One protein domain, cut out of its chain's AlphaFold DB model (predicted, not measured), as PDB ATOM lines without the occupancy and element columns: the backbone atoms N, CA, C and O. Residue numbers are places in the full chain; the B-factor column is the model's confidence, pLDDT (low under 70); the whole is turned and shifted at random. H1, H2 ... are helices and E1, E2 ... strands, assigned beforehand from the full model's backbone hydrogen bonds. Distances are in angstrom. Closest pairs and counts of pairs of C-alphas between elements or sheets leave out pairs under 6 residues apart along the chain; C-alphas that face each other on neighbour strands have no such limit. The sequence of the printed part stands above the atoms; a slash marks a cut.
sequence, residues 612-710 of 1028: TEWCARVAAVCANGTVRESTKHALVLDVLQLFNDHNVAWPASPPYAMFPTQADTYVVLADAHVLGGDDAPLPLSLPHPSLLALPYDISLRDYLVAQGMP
ATOM      1  N   THR A 612     -45.925 -10.827 -47.173       89.62
ATOM      2  CA  THR A 612     -44.475 -10.868 -47.453       89.62
ATOM      3  C   THR A 612     -43.627 -10.497 -46.229       89.62
ATOM      4  O   THR A 612     -42.572 -11.089 -45.988       89.62
ATOM      5  N   GLU A 613     -44.069  -9.522 -45.431       89.75
ATOM      6  CA  GLU A 613     -43.344  -9.104 -44.230       89.75
ATOM      7  C   GLU A 613     -43.455 -10.169 -43.136       89.75
ATOM      8  O   GLU A 613     -42.447 -10.577 -42.553       89.75
ATOM      9  N   TRP A 614     -44.665 -10.669 -42.890       89.81
ATOM     10  CA  TRP A 614     -44.903 -11.673 -41.860       89.81
ATOM     11  C   TRP A 614     -44.277 -13.023 -42.199       89.81
ATOM     12  O   TRP A 614     -43.650 -13.617 -41.324       89.81
ATOM     13  N   CYS A 615     -44.281 -13.448 -43.464       89.88
ATOM     14  CA  CYS A 615     -43.547 -14.639 -43.883       89.88
ATOM     15  C   CYS A 615     -42.035 -14.527 -43.630       89.88
ATOM     16  O   CYS A 615     -41.412 -15.491 -43.178       89.88
ATOM     17  N   ALA A 616     -41.443 -13.345 -43.840       89.88
ATOM     18  CA  ALA A 616     -40.037 -13.100 -43.515       89.88
ATOM     19  C   ALA A 616     -39.768 -13.179 -42.004       89.88
ATOM     20  O   ALA A 616     -38.761 -13.752 -41.583       89.88
ATOM     21  N   ARG A 617     -40.685 -12.648 -41.185       91.00
ATOM     22  CA  ARG A 617     -40.613 -12.710 -39.716       91.00
ATOM     23  C   ARG A 617     -40.727 -14.150 -39.203       91.00
ATOM     24  O   ARG A 617     -39.904 -14.559 -38.387       91.00
ATOM     25  N   VAL A 618     -41.675 -14.932 -39.721       91.56
ATOM     26  CA  VAL A 618     -41.864 -16.353 -39.375       91.56
ATOM     27  C   VAL A 618     -40.621 -17.173 -39.735       91.56
ATOM     28  O   VAL A 618     -40.099 -17.891 -38.882       91.56
ATOM     29  N   ALA A 619     -40.083 -17.016 -40.949       90.50
ATOM     30  CA  ALA A 619     -38.866 -17.714 -41.373       90.50
ATOM     31  C   ALA A 619     -37.647 -17.368 -40.494       90.50
ATOM     32  O   ALA A 619     -36.861 -18.251 -40.149       90.50
ATOM     33  N   ALA A 620     -37.509 -16.105 -40.070       90.69
ATOM     34  CA  ALA A 620     -36.448 -15.685 -39.153       90.69
ATOM     35  C   ALA A 620     -36.573 -16.327 -37.755       90.69
ATOM     36  O   ALA A 620     -35.557 -16.677 -37.153       90.69
ATOM     37  N   VAL A 621     -37.797 -16.530 -37.250       90.94
ATOM     38  CA  VAL A 621     -38.044 -17.265 -35.995       90.94
ATOM     39  C   VAL A 621     -37.763 -18.762 -36.160       90.94
ATOM     40  O   VAL A 621     -37.128 -19.358 -35.290       90.94
ATOM     41  N   CYS A 622     -38.157 -19.371 -37.282       89.38
ATOM     42  CA  CYS A 622     -37.905 -20.792 -37.552       89.38
ATOM     43  C   CYS A 622     -36.399 -21.103 -37.643       89.38
ATOM     44  O   CYS A 622     -35.926 -22.073 -37.044       89.38
ATOM     45  N   ALA A 623     -35.634 -20.222 -38.297       88.25
ATOM     46  CA  ALA A 623     -34.175 -20.290 -38.391       88.25
ATOM     47  C   ALA A 623     -33.441 -20.039 -37.054       88.25
ATOM     48  O   ALA A 623     -32.247 -20.329 -36.940       88.25
ATOM     49  N   ASN A 624     -34.116 -19.509 -36.029       88.44
ATOM     50  CA  ASN A 624     -33.503 -19.232 -34.735       88.44
ATOM     51  C   ASN A 624     -33.472 -20.491 -33.846       88.44
ATOM     52  O   ASN A 624     -34.472 -20.884 -33.245       88.44
ATOM     53  N   GLY A 625     -32.287 -21.089 -33.697       82.75
ATOM     54  CA  GLY A 625     -32.055 -22.265 -32.845       82.75
ATOM     55  C   GLY A 625     -32.232 -22.048 -31.332       82.75
ATOM     56  O   GLY A 625     -32.131 -23.009 -30.577       82.75
ATOM     57  N   THR A 626     -32.483 -20.817 -30.865       87.50
ATOM     58  CA  THR A 626     -32.779 -20.533 -29.443       87.50
ATOM     59  C   THR A 626     -34.270 -20.587 -29.101       87.50
ATOM     60  O   THR A 626     -34.627 -20.669 -27.925       87.50
ATOM     61  N   VAL A 627     -35.151 -20.565 -30.109       89.25
ATOM     62  CA  VAL A 627     -36.608 -20.630 -29.927       89.25
ATOM     63  C   VAL A 627     -37.043 -22.094 -29.842       89.25
ATOM     64  O   VAL A 627     -36.576 -22.928 -30.615       89.25
ATOM     65  N   ARG A 628     -37.945 -22.417 -28.909       89.44
ATOM     66  CA  ARG A 628     -38.476 -23.782 -28.747       89.44
ATOM     67  C   ARG A 628     -39.276 -24.207 -29.975       89.44
ATOM     68  O   ARG A 628     -40.113 -23.444 -30.452       89.44
ATOM     69  N   GLU A 629     -39.111 -25.457 -30.395       85.06
ATOM     70  CA  GLU A 629     -39.837 -26.021 -31.540       85.06
ATOM     71  C   GLU A 629     -41.358 -25.899 -31.401       85.06
ATOM     72  O   GLU A 629     -42.016 -25.451 -32.335       85.06
ATOM     73  N   SER A 630     -41.925 -26.148 -30.217       86.06
ATOM     74  CA  SER A 630     -43.360 -25.944 -29.956       86.06
ATOM     75  C   SER A 630     -43.844 -24.519 -30.269       86.06
ATOM     76  O   SER A 630     -44.958 -24.329 -30.744       86.06
ATOM     77  N   THR A 631     -43.006 -23.511 -30.014       88.06
ATOM     78  CA  THR A 631     -43.319 -22.096 -30.260       88.06
ATOM     79  C   THR A 631     -43.228 -21.756 -31.747       88.06
ATOM     80  O   THR A 631     -44.048 -20.986 -32.241       88.06
ATOM     81  N   LYS A 632     -42.273 -22.353 -32.473       89.38
ATOM     82  CA  LYS A 632     -42.163 -22.221 -33.932       89.38
ATOM     83  C   LYS A 632     -43.347 -22.878 -34.644       89.38
ATOM     84  O   LYS A 632     -43.957 -22.248 -35.498       89.38
ATOM     85  N   HIS A 633     -43.714 -24.101 -34.256       88.69
ATOM     86  CA  HIS A 633     -44.867 -24.813 -34.818       88.69
ATOM     87  C   HIS A 633     -46.177 -24.047 -34.585       88.69
ATOM     88  O   HIS A 633     -46.947 -23.896 -35.527       88.69
ATOM     89  N   ALA A 634     -46.392 -23.496 -33.382       88.88
ATOM     90  CA  ALA A 634     -47.547 -22.642 -33.096       88.88
ATOM     91  C   ALA A 634     -47.560 -21.359 -33.950       88.88
ATOM     92  O   ALA A 634     -48.582 -21.035 -34.539       88.88
ATOM     93  N   LEU A 635     -46.421 -20.663 -34.081       91.25
ATOM     94  CA  LEU A 635     -46.312 -19.467 -34.929       91.25
ATOM     95  C   LEU A 635     -46.651 -19.760 -36.394       91.25
ATOM     96  O   LEU A 635     -47.363 -18.983 -37.027       91.25
ATOM     97  N   VAL A 636     -46.116 -20.854 -36.941       90.44
ATOM     98  CA  VAL A 636     -46.402 -21.250 -38.322       90.44
ATOM     99  C   VAL A 636     -47.883 -21.592 -38.453       90.44
ATOM    100  O   VAL A 636     -48.538 -21.026 -39.319       90.44
ATOM    101  N   LEU A 637     -48.430 -22.446 -37.581       90.38
ATOM    102  CA  LEU A 637     -49.832 -22.863 -37.641       90.38
ATOM    103  C   LEU A 637     -50.804 -21.678 -37.573       90.38
ATOM    104  O   LEU A 637     -51.673 -21.576 -38.431       90.38
ATOM    105  N   ASP A 638     -50.624 -20.764 -36.618       90.50
ATOM    106  CA  ASP A 638     -51.518 -19.615 -36.440       90.50
ATOM    107  C   ASP A 638     -51.484 -18.678 -37.663       90.50
ATOM    108  O   ASP A 638     -52.527 -18.206 -38.115       90.50
ATOM    109  N   VAL A 639     -50.305 -18.441 -38.254       90.69
ATOM    110  CA  VAL A 639     -50.176 -17.622 -39.476       90.69
ATOM    111  C   VAL A 639     -50.749 -18.344 -40.701       90.69
ATOM    112  O   VAL A 639     -51.437 -17.712 -41.503       90.69
ATOM    113  N   LEU A 640     -50.516 -19.655 -40.841       89.56
ATOM    114  CA  LEU A 640     -51.103 -20.468 -41.912       89.56
ATOM    115  C   LEU A 640     -52.635 -20.475 -41.835       89.56
ATOM    116  O   LEU A 640     -53.292 -20.301 -42.860       89.56
ATOM    117  N   GLN A 641     -53.199 -20.632 -40.635       90.19
ATOM    118  CA  GLN A 641     -54.643 -20.631 -40.427       90.19
ATOM    119  C   GLN A 641     -55.243 -19.252 -40.719       90.19
ATOM    120  O   GLN A 641     -56.196 -19.164 -41.483       90.19
ATOM    121  N   LEU A 642     -54.638 -18.164 -40.225       91.25
ATOM    122  CA  LEU A 642     -55.086 -16.802 -40.542       91.25
ATOM    123  C   LEU A 642     -55.068 -16.516 -42.052       91.25
ATOM    124  O   LEU A 642     -55.966 -15.839 -42.554       91.25
ATOM    125  N   PHE A 643     -54.072 -17.025 -42.783       92.19
ATOM    126  CA  PHE A 643     -53.996 -16.883 -44.239       92.19
ATOM    127  C   PHE A 643     -55.026 -17.744 -44.983       92.19
ATOM    128  O   PHE A 643     -55.583 -17.265 -45.970       92.19
ATOM    129  N   ASN A 644     -55.313 -18.958 -44.507       90.75
ATOM    130  CA  ASN A 644     -56.389 -19.814 -45.014       90.75
ATOM    131  C   ASN A 644     -57.763 -19.146 -44.811       90.75
ATOM    132  O   ASN A 644     -58.480 -18.894 -45.779       90.75
ATOM    133  N   ASP A 645     -58.075 -18.747 -43.575       90.81
ATOM    134  CA  ASP A 645     -59.351 -18.141 -43.174       90.81
ATOM    135  C   ASP A 645     -59.663 -16.837 -43.942       90.81
ATOM    136  O   ASP A 645     -60.824 -16.522 -44.202       90.81
ATOM    137  N   HIS A 646     -58.625 -16.087 -44.338       89.81
ATOM    138  CA  HIS A 646     -58.740 -14.847 -45.121       89.81
ATOM    139  C   HIS A 646     -58.412 -15.020 -46.619       89.81
ATOM    140  O   HIS A 646     -58.394 -14.030 -47.352       89.81
ATOM    141  N   ASN A 647     -58.159 -16.250 -47.084       89.25
ATOM    142  CA  ASN A 647     -57.777 -16.599 -48.460       89.25
ATOM    143  C   ASN A 647     -56.638 -15.723 -49.036       89.25
ATOM    144  O   ASN A 647     -56.724 -15.171 -50.137       89.25
ATOM    145  N   VAL A 648     -55.566 -15.558 -48.261       89.81
ATOM    146  CA  VAL A 648     -54.397 -14.741 -48.619       89.81
ATOM    147  C   VAL A 648     -53.548 -15.471 -49.663       89.81
ATOM    148  O   VAL A 648     -53.266 -16.657 -49.522       89.81
ATOM    149  N   ALA A 649     -53.109 -14.773 -50.712       85.94
ATOM    150  CA  ALA A 649     -52.241 -15.349 -51.742       85.94
ATOM    151  C   ALA A 649     -50.767 -15.405 -51.299       85.94
ATOM    152  O   ALA A 649     -50.264 -14.468 -50.669       85.94
ATOM    153  N   TRP A 650     -50.052 -16.472 -51.671       82.25
ATOM    154  CA  TRP A 650     -48.661 -16.665 -51.257       82.25
ATOM    155  C   TRP A 650     -47.693 -15.626 -51.861       82.25
ATOM    156  O   TRP A 650     -47.751 -15.348 -53.063       82.25
ATOM    157  N   PRO A 651     -46.759 -15.055 -51.073       79.94
ATOM    158  CA  PRO A 651     -45.785 -14.089 -51.582       79.94
ATOM    159  C   PRO A 651     -44.727 -14.747 -52.482       79.94
ATOM    160  O   PRO A 651     -44.124 -15.760 -52.136       79.94
ATOM    161  N   ALA A 652     -44.439 -14.121 -53.627       70.75
ATOM    162  CA  ALA A 652     -43.600 -14.697 -54.684       70.75
ATOM    163  C   ALA A 652     -42.070 -14.652 -54.444       70.75
ATOM    164  O   ALA A 652     -41.310 -15.087 -55.310       70.75
ATOM    165  N   SER A 653     -41.578 -14.083 -53.334       64.12
ATOM    166  CA  SER A 653     -40.140 -14.002 -53.005       64.12
ATOM    167  C   SER A 653     -39.866 -13.487 -51.585       64.12
ATOM    168  O   SER A 653     -40.599 -12.604 -51.135       64.12
ATOM    169  N   PRO A 654     -38.735 -13.878 -50.957       68.50
ATOM    170  CA  PRO A 654     -37.929 -15.083 -51.220       68.50
ATOM    171  C   PRO A 654     -38.673 -16.376 -50.819       68.50
ATOM    172  O   PRO A 654     -39.706 -16.299 -50.162       68.50
ATOM    173  N   PRO A 655     -38.176 -17.577 -51.172       74.50
ATOM    174  CA  PRO A 655     -38.761 -18.820 -50.680       74.50
ATOM    175  C   PRO A 655     -38.490 -18.967 -49.174       74.50
ATOM    176  O   PRO A 655     -37.358 -19.176 -48.735       74.50
ATOM    177  N   TYR A 656     -39.538 -18.810 -48.372       84.31
ATOM    178  CA  TYR A 656     -39.458 -18.820 -46.913       84.31
ATOM    179  C   TYR A 656     -39.400 -20.249 -46.364       84.31
ATOM    180  O   TYR A 656     -40.346 -21.021 -46.527       84.31
ATOM    181  N   ALA A 657     -38.299 -20.591 -45.692       87.88
ATOM    182  CA  ALA A 657     -38.135 -21.868 -45.003       87.88
ATOM    183  C   ALA A 657     -38.911 -21.854 -43.673       87.88
ATOM    184  O   ALA A 657     -38.383 -21.454 -42.634       87.88
ATOM    185  N   MET A 658     -40.194 -22.214 -43.734       89.44
ATOM    186  CA  MET A 658     -41.127 -22.156 -42.600       89.44
ATOM    187  C   MET A 658     -42.021 -23.392 -42.450       89.44
ATOM    188  O   MET A 658     -42.740 -23.488 -41.464       89.44
ATOM    189  N   PHE A 659     -41.988 -24.344 -43.383       89.75
ATOM    190  CA  PHE A 659     -42.831 -25.537 -43.322       89.75
ATOM    191  C   PHE A 659     -42.093 -26.648 -42.565       89.75
ATOM    192  O   PHE A 659     -41.068 -27.114 -43.068       89.75
ATOM    193  N   PRO A 660     -42.542 -27.059 -41.364       89.50
ATOM    194  CA  PRO A 660     -41.874 -28.111 -40.613       89.50
ATOM    195  C   PRO A 660     -42.168 -29.475 -41.232       89.50
ATOM    196  O   PRO A 660     -43.313 -29.824 -41.524       89.50
ATOM    197  N   THR A 661     -41.120 -30.263 -41.392       87.75
ATOM    198  CA  THR A 661     -41.180 -31.639 -41.880       87.75
ATOM    199  C   THR A 661     -40.994 -32.625 -40.735       87.75
ATOM    200  O   THR A 661     -40.388 -32.294 -39.717       87.75
ATOM    201  N   GLN A 662     -41.441 -33.870 -40.909       83.31
ATOM    202  CA  GLN A 662     -41.225 -34.942 -39.922       83.31
ATOM    203  C   GLN A 662     -39.746 -35.318 -39.698       83.31
ATOM    204  O   GLN A 662     -39.444 -36.128 -38.826       83.31
ATOM    205  N   ALA A 663     -38.817 -34.750 -40.472       81.56
ATOM    206  CA  ALA A 663     -37.378 -34.839 -40.238       81.56
ATOM    207  C   ALA A 663     -36.840 -33.750 -39.276       81.56
ATOM    208  O   ALA A 663     -35.632 -33.521 -39.252       81.56
ATOM    209  N   ASP A 664     -37.713 -33.053 -38.537       79.56
ATOM    210  CA  ASP A 664     -37.393 -31.907 -37.666       79.56
ATOM    211  C   ASP A 664     -36.657 -30.763 -38.402       79.56
ATOM    212  O   ASP A 664     -35.791 -30.080 -37.848       79.56
ATOM    213  N   THR A 665     -36.998 -30.530 -39.679       86.12
ATOM    214  CA  THR A 665     -36.435 -29.421 -40.475       86.12
ATOM    215  C   THR A 665     -37.507 -28.518 -41.072       86.12
ATOM    216  O   THR A 665     -38.558 -28.985 -41.510       86.12
ATOM    217  N   TYR A 666     -37.212 -27.215 -41.119       90.50
ATOM    218  CA  TYR A 666     -38.033 -26.208 -41.786       90.50
ATOM    219  C   TYR A 666     -37.591 -26.038 -43.237       90.50
ATOM    220  O   TYR A 666     -36.454 -25.647 -43.500       90.50
ATOM    221  N   VAL A 667     -38.501 -26.308 -44.169       89.25
ATOM    222  CA  VAL A 667     -38.254 -26.247 -45.614       89.25
ATOM    223  C   VAL A 667     -39.179 -25.235 -46.294       89.25
ATOM    224  O   VAL A 667     -40.022 -24.598 -45.651       89.25
ATOM    225  N   VAL A 668     -38.979 -25.027 -47.595       89.56
ATOM    226  CA  VAL A 668     -39.784 -24.113 -48.421       89.56
ATOM    227  C   VAL A 668     -41.014 -24.832 -48.990       89.56
ATOM    228  O   VAL A 668     -41.063 -26.060 -49.004       89.56
ATOM    229  N   LEU A 669     -42.003 -24.078 -49.488       86.75
ATOM    230  CA  LEU A 669     -43.299 -24.612 -49.950       86.75
ATOM    231  C   LEU A 669     -43.176 -25.782 -50.949       86.75
ATOM    232  O   LEU A 669     -43.978 -26.704 -50.905       86.75
ATOM    233  N   ALA A 670     -42.171 -25.743 -51.830       85.06
ATOM    234  CA  ALA A 670     -41.949 -26.756 -52.864       85.06
ATOM    235  C   ALA A 670     -41.304 -28.063 -52.353       85.06
ATOM    236  O   ALA A 670     -41.363 -29.075 -53.046       85.06
ATOM    237  N   ASP A 671     -40.688 -28.041 -51.166       86.25
ATOM    238  CA  ASP A 671     -39.975 -29.187 -50.584       86.25
ATOM    239  C   ASP A 671     -40.839 -29.935 -49.546       86.25
ATOM    240  O   ASP A 671     -40.657 -31.135 -49.316       86.25
ATOM    241  N   ALA A 672     -41.803 -29.243 -48.925       87.75
ATOM    242  CA  ALA A 672     -42.799 -29.836 -48.035       87.75
ATOM    243  C   ALA A 672     -43.927 -30.502 -48.837       87.75
ATOM    244  O   ALA A 672     -44.354 -29.981 -49.859       87.75
ATOM    245  N   HIS A 673     -44.419 -31.644 -48.360       86.88
ATOM    246  CA  HIS A 673     -45.484 -32.408 -49.012       86.88
ATOM    247  C   HIS A 673     -46.692 -32.591 -48.082       86.88
ATOM    248  O   HIS A 673     -46.535 -32.724 -46.866       86.88
ATOM    249  N   VAL A 674     -47.890 -32.688 -48.664       86.31
ATOM    250  CA  VAL A 674     -49.147 -33.072 -47.984       86.31
ATOM    251  C   VAL A 674     -49.770 -34.312 -48.630       86.31
ATOM    252  O   VAL A 674     -49.466 -34.642 -49.775       86.31
ATOM    253  N   LEU A 675     -50.624 -35.041 -47.906       81.75
ATOM    254  CA  LEU A 675     -51.230 -36.282 -48.415       81.75
ATOM    255  C   LEU A 675     -52.333 -36.000 -49.448       81.75
ATOM    256  O   LEU A 675     -53.260 -35.242 -49.172       81.75
ATOM    257  N   GLY A 676     -52.257 -36.649 -50.614       69.00
ATOM    258  CA  GLY A 676     -53.265 -36.576 -51.677       69.00
ATOM    259  C   GLY A 676     -54.075 -37.871 -51.806       69.00
ATOM    260  O   GLY A 676     -53.497 -38.955 -51.888       69.00
ATOM    261  N   GLY A 677     -55.403 -37.748 -51.850       62.44
ATOM    262  CA  GLY A 677     -56.358 -38.842 -52.054       62.44
ATOM    263  C   GLY A 677     -57.801 -38.344 -51.911       62.44
ATOM    264  O   GLY A 677     -58.059 -37.496 -51.057       62.44
ATOM    265  N   ASP A 678     -58.712 -38.849 -52.748       54.66
ATOM    266  CA  ASP A 678     -59.988 -38.164 -53.031       54.66
ATOM    267  C   ASP A 678     -61.148 -38.450 -52.052       54.66
ATOM    268  O   ASP A 678     -62.044 -37.620 -51.965       54.66
ATOM    269  N   ASP A 679     -61.153 -39.563 -51.299       49.75
ATOM    270  CA  ASP A 679     -62.350 -39.999 -50.532       49.75
ATOM    271  C   ASP A 679     -62.067 -40.730 -49.190       49.75
ATOM    272  O   ASP A 679     -62.954 -41.380 -48.634       49.75
ATOM    273  N   ALA A 680     -60.846 -40.672 -48.637       52.84
ATOM    274  CA  ALA A 680     -60.489 -41.414 -47.410       52.84
ATOM    275  C   ALA A 680     -60.084 -40.498 -46.233       52.84
ATOM    276  O   ALA A 680     -59.417 -39.483 -46.461       52.84
ATOM    277  N   PRO A 681     -60.427 -40.854 -44.973       55.94
ATOM    278  CA  PRO A 681     -59.988 -40.105 -43.799       55.94
ATOM    279  C   PRO A 681     -58.458 -40.112 -43.699       55.94
ATOM    280  O   PRO A 681     -57.812 -41.150 -43.863       55.94
ATOM    281  N   LEU A 682     -57.887 -38.934 -43.434       57.75
ATOM    282  CA  LEU A 682     -56.441 -38.753 -43.329       57.75
ATOM    283  C   LEU A 682     -55.886 -39.589 -42.155       57.75
ATOM    284  O   LEU A 682     -56.316 -39.372 -41.020       57.75
ATOM    285  N   PRO A 683     -54.934 -40.514 -42.386       60.62
ATOM    286  CA  PRO A 683     -54.265 -41.238 -41.305       60.62
ATOM    287  C   PRO A 683     -53.508 -40.270 -40.389       60.62
ATOM    288  O   PRO A 683     -52.823 -39.362 -40.865       60.62
ATOM    289  N   LEU A 684     -53.590 -40.492 -39.073       55.62
ATOM    290  CA  LEU A 684     -53.183 -39.508 -38.056       55.62
ATOM    291  C   LEU A 684     -51.684 -39.153 -38.047       55.62
ATOM    292  O   LEU A 684     -51.324 -38.098 -37.532       55.62
ATOM    293  N   SER A 685     -50.820 -39.989 -38.633       62.47
ATOM    294  CA  SER A 685     -49.439 -39.629 -38.997       62.47
ATOM    295  C   SER A 685     -48.785 -40.722 -39.856       62.47
ATOM    296  O   SER A 685     -48.391 -41.760 -39.324       62.47
ATOM    297  N   LEU A 686     -48.606 -40.507 -41.166       71.50
ATOM    298  CA  LEU A 686     -47.748 -41.390 -41.977       71.50
ATOM    299  C   LEU A 686     -46.277 -40.968 -41.836       71.50
ATOM    300  O   LEU A 686     -45.993 -39.797 -42.091       71.50
ATOM    301  N   PRO A 687     -45.343 -41.867 -41.469       71.00
ATOM    302  CA  PRO A 687     -43.926 -41.532 -41.358       71.00
ATOM    303  C   PRO A 687     -43.268 -41.363 -42.740       71.00
ATOM    304  O   PRO A 687     -42.953 -42.339 -43.420       71.00
ATOM    305  N   HIS A 688     -43.030 -40.116 -43.153       80.94
ATOM    306  CA  HIS A 688     -42.306 -39.756 -44.375       80.94
ATOM    307  C   HIS A 688     -41.519 -38.439 -44.184       80.94
ATOM    308  O   HIS A 688     -42.107 -37.427 -43.803       80.94
ATOM    309  N   PRO A 689     -40.205 -38.393 -44.489       79.06
ATOM    310  CA  PRO A 689     -39.312 -37.318 -44.037       79.06
ATOM    311  C   PRO A 689     -39.640 -35.923 -44.584       79.06
ATOM    312  O   PRO A 689     -39.313 -34.947 -43.923       79.06
ATOM    313  N   SER A 690     -40.286 -35.816 -45.749       82.75
ATOM    314  CA  SER A 690     -40.717 -34.534 -46.344       82.75
ATOM    315  C   SER A 690     -42.187 -34.185 -46.070       82.75
ATOM    316  O   SER A 690     -42.689 -33.205 -46.619       82.75
ATOM    317  N   LEU A 691     -42.910 -34.994 -45.286       85.38
ATOM    318  CA  LEU A 691     -44.322 -34.742 -44.985       85.38
ATOM    319  C   LEU A 691     -44.453 -33.615 -43.953       85.38
ATOM    320  O   LEU A 691     -43.698 -33.575 -42.978       85.38
ATOM    321  N   LEU A 692     -45.415 -32.717 -44.172       85.81
ATOM    322  CA  LEU A 692     -45.741 -31.615 -43.269       85.81
ATOM    323  C   LEU A 692     -46.125 -32.151 -41.877       85.81
ATOM    324  O   LEU A 692     -47.014 -32.993 -41.756       85.81
ATOM    325  N   ALA A 693     -45.454 -31.659 -40.833       82.56
ATOM    326  CA  ALA A 693     -45.578 -32.149 -39.453       82.56
ATOM    327  C   ALA A 693     -46.571 -31.357 -38.574       82.56
ATOM    328  O   ALA A 693     -46.660 -31.591 -37.370       82.56
ATOM    329  N   LEU A 694     -47.305 -30.401 -39.151       80.94
ATOM    330  CA  LEU A 694     -48.339 -29.646 -38.436       80.94
ATOM    331  C   LEU A 694     -49.648 -30.443 -38.347       80.94
ATOM    332  O   LEU A 694     -49.956 -31.195 -39.270       80.94
ATOM    333  N   PRO A 695     -50.464 -30.239 -37.299       75.19
ATOM    334  CA  PRO A 695     -51.861 -30.644 -37.337       75.19
ATOM    335  C   PRO A 695     -52.599 -29.747 -38.341       75.19
ATOM    336  O   PRO A 695     -52.767 -28.554 -38.098       75.19
ATOM    337  N   TYR A 696     -53.012 -30.311 -39.474       74.56
ATOM    338  CA  TYR A 696     -53.808 -29.630 -40.497       74.56
ATOM    339  C   TYR A 696     -55.088 -30.412 -40.792       74.56
ATOM    340  O   TYR A 696     -55.113 -31.641 -40.701       74.56
ATOM    341  N   ASP A 697     -56.149 -29.695 -41.151       78.38
ATOM    342  CA  ASP A 697     -57.404 -30.283 -41.610       78.38
ATOM    343  C   ASP A 697     -57.498 -30.281 -43.148       78.38
ATOM    344  O   ASP A 697     -56.557 -29.911 -43.856       78.38
ATOM    345  N   ILE A 698     -58.647 -30.714 -43.673       78.69
ATOM    346  CA  ILE A 698     -58.924 -30.719 -45.114       78.69
ATOM    347  C   ILE A 698     -58.853 -29.296 -45.696       78.69
ATOM    348  O   ILE A 698     -58.300 -29.120 -46.777       78.69
ATOM    349  N   SER A 699     -59.340 -28.276 -44.977       83.50
ATOM    350  CA  SER A 699     -59.367 -26.895 -45.477       83.50
ATOM    351  C   SER A 699     -57.961 -26.322 -45.653       83.50
ATOM    352  O   SER A 699     -57.622 -25.830 -46.729       83.50
ATOM    353  N   LEU A 700     -57.106 -26.472 -44.636       84.19
ATOM    354  CA  LEU A 700     -55.740 -25.968 -44.667       84.19
ATOM    355  C   LEU A 700     -54.883 -26.758 -45.664       84.19
ATOM    356  O   LEU A 700     -54.069 -26.167 -46.371       84.19
ATOM    357  N   ARG A 701     -55.097 -28.075 -45.783       84.00
ATOM    358  CA  ARG A 701     -54.472 -28.904 -46.825       84.00
ATOM    359  C   ARG A 701     -54.813 -28.385 -48.219       84.00
ATOM    360  O   ARG A 701     -53.908 -28.138 -49.011       84.00
ATOM    361  N   ASP A 702     -56.098 -28.220 -48.515       85.88
ATOM    362  CA  ASP A 702     -56.571 -27.858 -49.851       85.88
ATOM    363  C   ASP A 702     -56.135 -26.429 -50.220       85.88
ATOM    364  O   ASP A 702     -55.719 -26.183 -51.353       85.88
ATOM    365  N   TYR A 703     -56.099 -25.515 -49.242       88.56
ATOM    366  CA  TYR A 703     -55.478 -24.196 -49.381       88.56
ATOM    367  C   TYR A 703     -53.978 -24.287 -49.705       88.56
ATOM    368  O   TYR A 703     -53.534 -23.685 -50.683       88.56
ATOM    369  N   LEU A 704     -53.185 -25.067 -48.958       87.06
ATOM    370  CA  LEU A 704     -51.742 -25.219 -49.214       87.06
ATOM    371  C   LEU A 704     -51.452 -25.828 -50.597       87.06
ATOM    372  O   LEU A 704     -50.525 -25.386 -51.280       87.06
ATOM    373  N   VAL A 705     -52.269 -26.787 -51.048       85.88
ATOM    374  CA  VAL A 705     -52.205 -27.339 -52.412       85.88
ATOM    375  C   VAL A 705     -52.545 -26.267 -53.453       85.88
ATOM    376  O   VAL A 705     -51.825 -26.132 -54.442       85.88
ATOM    377  N   ALA A 706     -53.573 -25.445 -53.218       86.62
ATOM    378  CA  ALA A 706     -53.932 -24.332 -54.101       86.62
ATOM    379  C   ALA A 706     -52.845 -23.237 -54.176       86.62
ATOM    380  O   ALA A 706     -52.684 -22.617 -55.228       86.62
ATOM    381  N   GLN A 707     -52.057 -23.035 -53.111       87.12
ATOM    382  CA  GLN A 707     -50.869 -22.168 -53.129       87.12
ATOM    383  C   GLN A 707     -49.643 -22.814 -53.815       87.12
ATOM    384  O   GLN A 707     -48.645 -22.130 -54.044       87.12
ATOM    385  N   GLY A 708     -49.705 -24.103 -54.177       85.81
ATOM    386  CA  GLY A 708     -48.673 -24.807 -54.947       85.81
ATOM    387  C   GLY A 708     -47.831 -25.834 -54.177       85.81
ATOM    388  O   GLY A 708     -46.774 -26.220 -54.678       85.81
ATOM    389  N   MET A 709     -48.253 -26.281 -52.989       87.94
ATOM    390  CA  MET A 709     -47.579 -27.372 -52.269       87.94
ATOM    391  C   MET A 709     -47.798 -28.731 -52.976       87.94
ATOM    392  O   MET A 709     -48.940 -29.057 -53.314       87.94
ATOM    393  N   PRO A 710     -46.751 -29.551 -53.197       86.69
ATOM    394  CA  PRO A 710     -46.887 -30.860 -53.835       86.69
ATOM    395  C   PRO A 710     -47.632 -31.886 -52.962       86.69
ATOM    396  O   PRO A 710     -47.501 -31.923 -51.735       86.69
TER     397      PRO A 710
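Overview. This is residues 612 to 710 of the 1028 residues of the protein "DUF3883 domain-containing protein" of Saprolegnia parasitica (strain CBS 223.65) (UniProt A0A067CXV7). A helical hairpin, H1 and H2 side by side, makes one part of this domain; a small two-stranded hairpin, E1 and E2, packs on one side of it, and H3 meets the last part of H2, residues 640 to 644, about perpendicular to it, the two helices making a corner. Beyond H3, the short strand E3 leads into a wide loop, residues 677 to 697, at the end of the domain away from H1. The printed part has 99 residues with three named helices and three named strands, in the order H1 H2 E1 E2 E3 H3, and the sheet E1 - E2 is antiparallel. The class is mostly helix, although under half of the residues, 46, are in named elements. The whole is compact, with a radius of gyration of the C-alphas of 13.0 A and spans of 39 by 27 by 20 A.

Arrangement. Begin with H1, residues 612 to 622, and H2, residues 629 to 645, a helical hairpin. They touch, running opposite ways at a shallow tilt of 22 degrees; H2 does so with residues 632 to 636 alone, and the closest C-alphas are those of Cys 622 and Lys 632, 5.8 A apart. Go on to E1, residues 659 to 661, and E2, residues 665 to 667, an antiparallel hairpin at 137 degrees; N 661 and O 665 are 2.9 A apart and N 659 and O 667 3.0 A, within hydrogen-bond range. The closest C-alphas of H2 and E1 are those of His 633 and Pro 660, 7.3 A apart. E3, residues 674 to 676, pairs with no named strand. Last, look at H3, residues 698 to 706: it touches H2, which meets it with residues 640 to 644 alone, about perpendicular at 80 degrees, and the closest C-alphas are those of Asn 644 and Leu 700, 6.2 A apart. H1 and H3 are apart. In H1, H2 and H3 every O i to N i+4 pair is within hydrogen-bond range.

Along the chain. Find C-alpha 612 at (-44.475, -10.868, -47.453); from there H1 runs 15.5 A to C-alpha 622. H2 starts at C-alpha 629, (-39.837, -26.021, -31.540), and runs 24.0 A. E1 measures 6.5 A, E2 6.3 A and E3 6.5 A. H3 runs 12.1 A and ends at C-alpha 706, (-53.932, -24.332, -54.101).

Size, cuts and confidence. The two C-alphas farthest apart, those of Thr 626 and Asp 679, are 41.2 A apart. The printed part has no cut. The links from H2 to E1 and from E3 to H3 are long, with 13 and 21 residues. Mean pLDDT of the printed part is 82.9; look for values under 70 at residues 653 to 654 and 676 to 685.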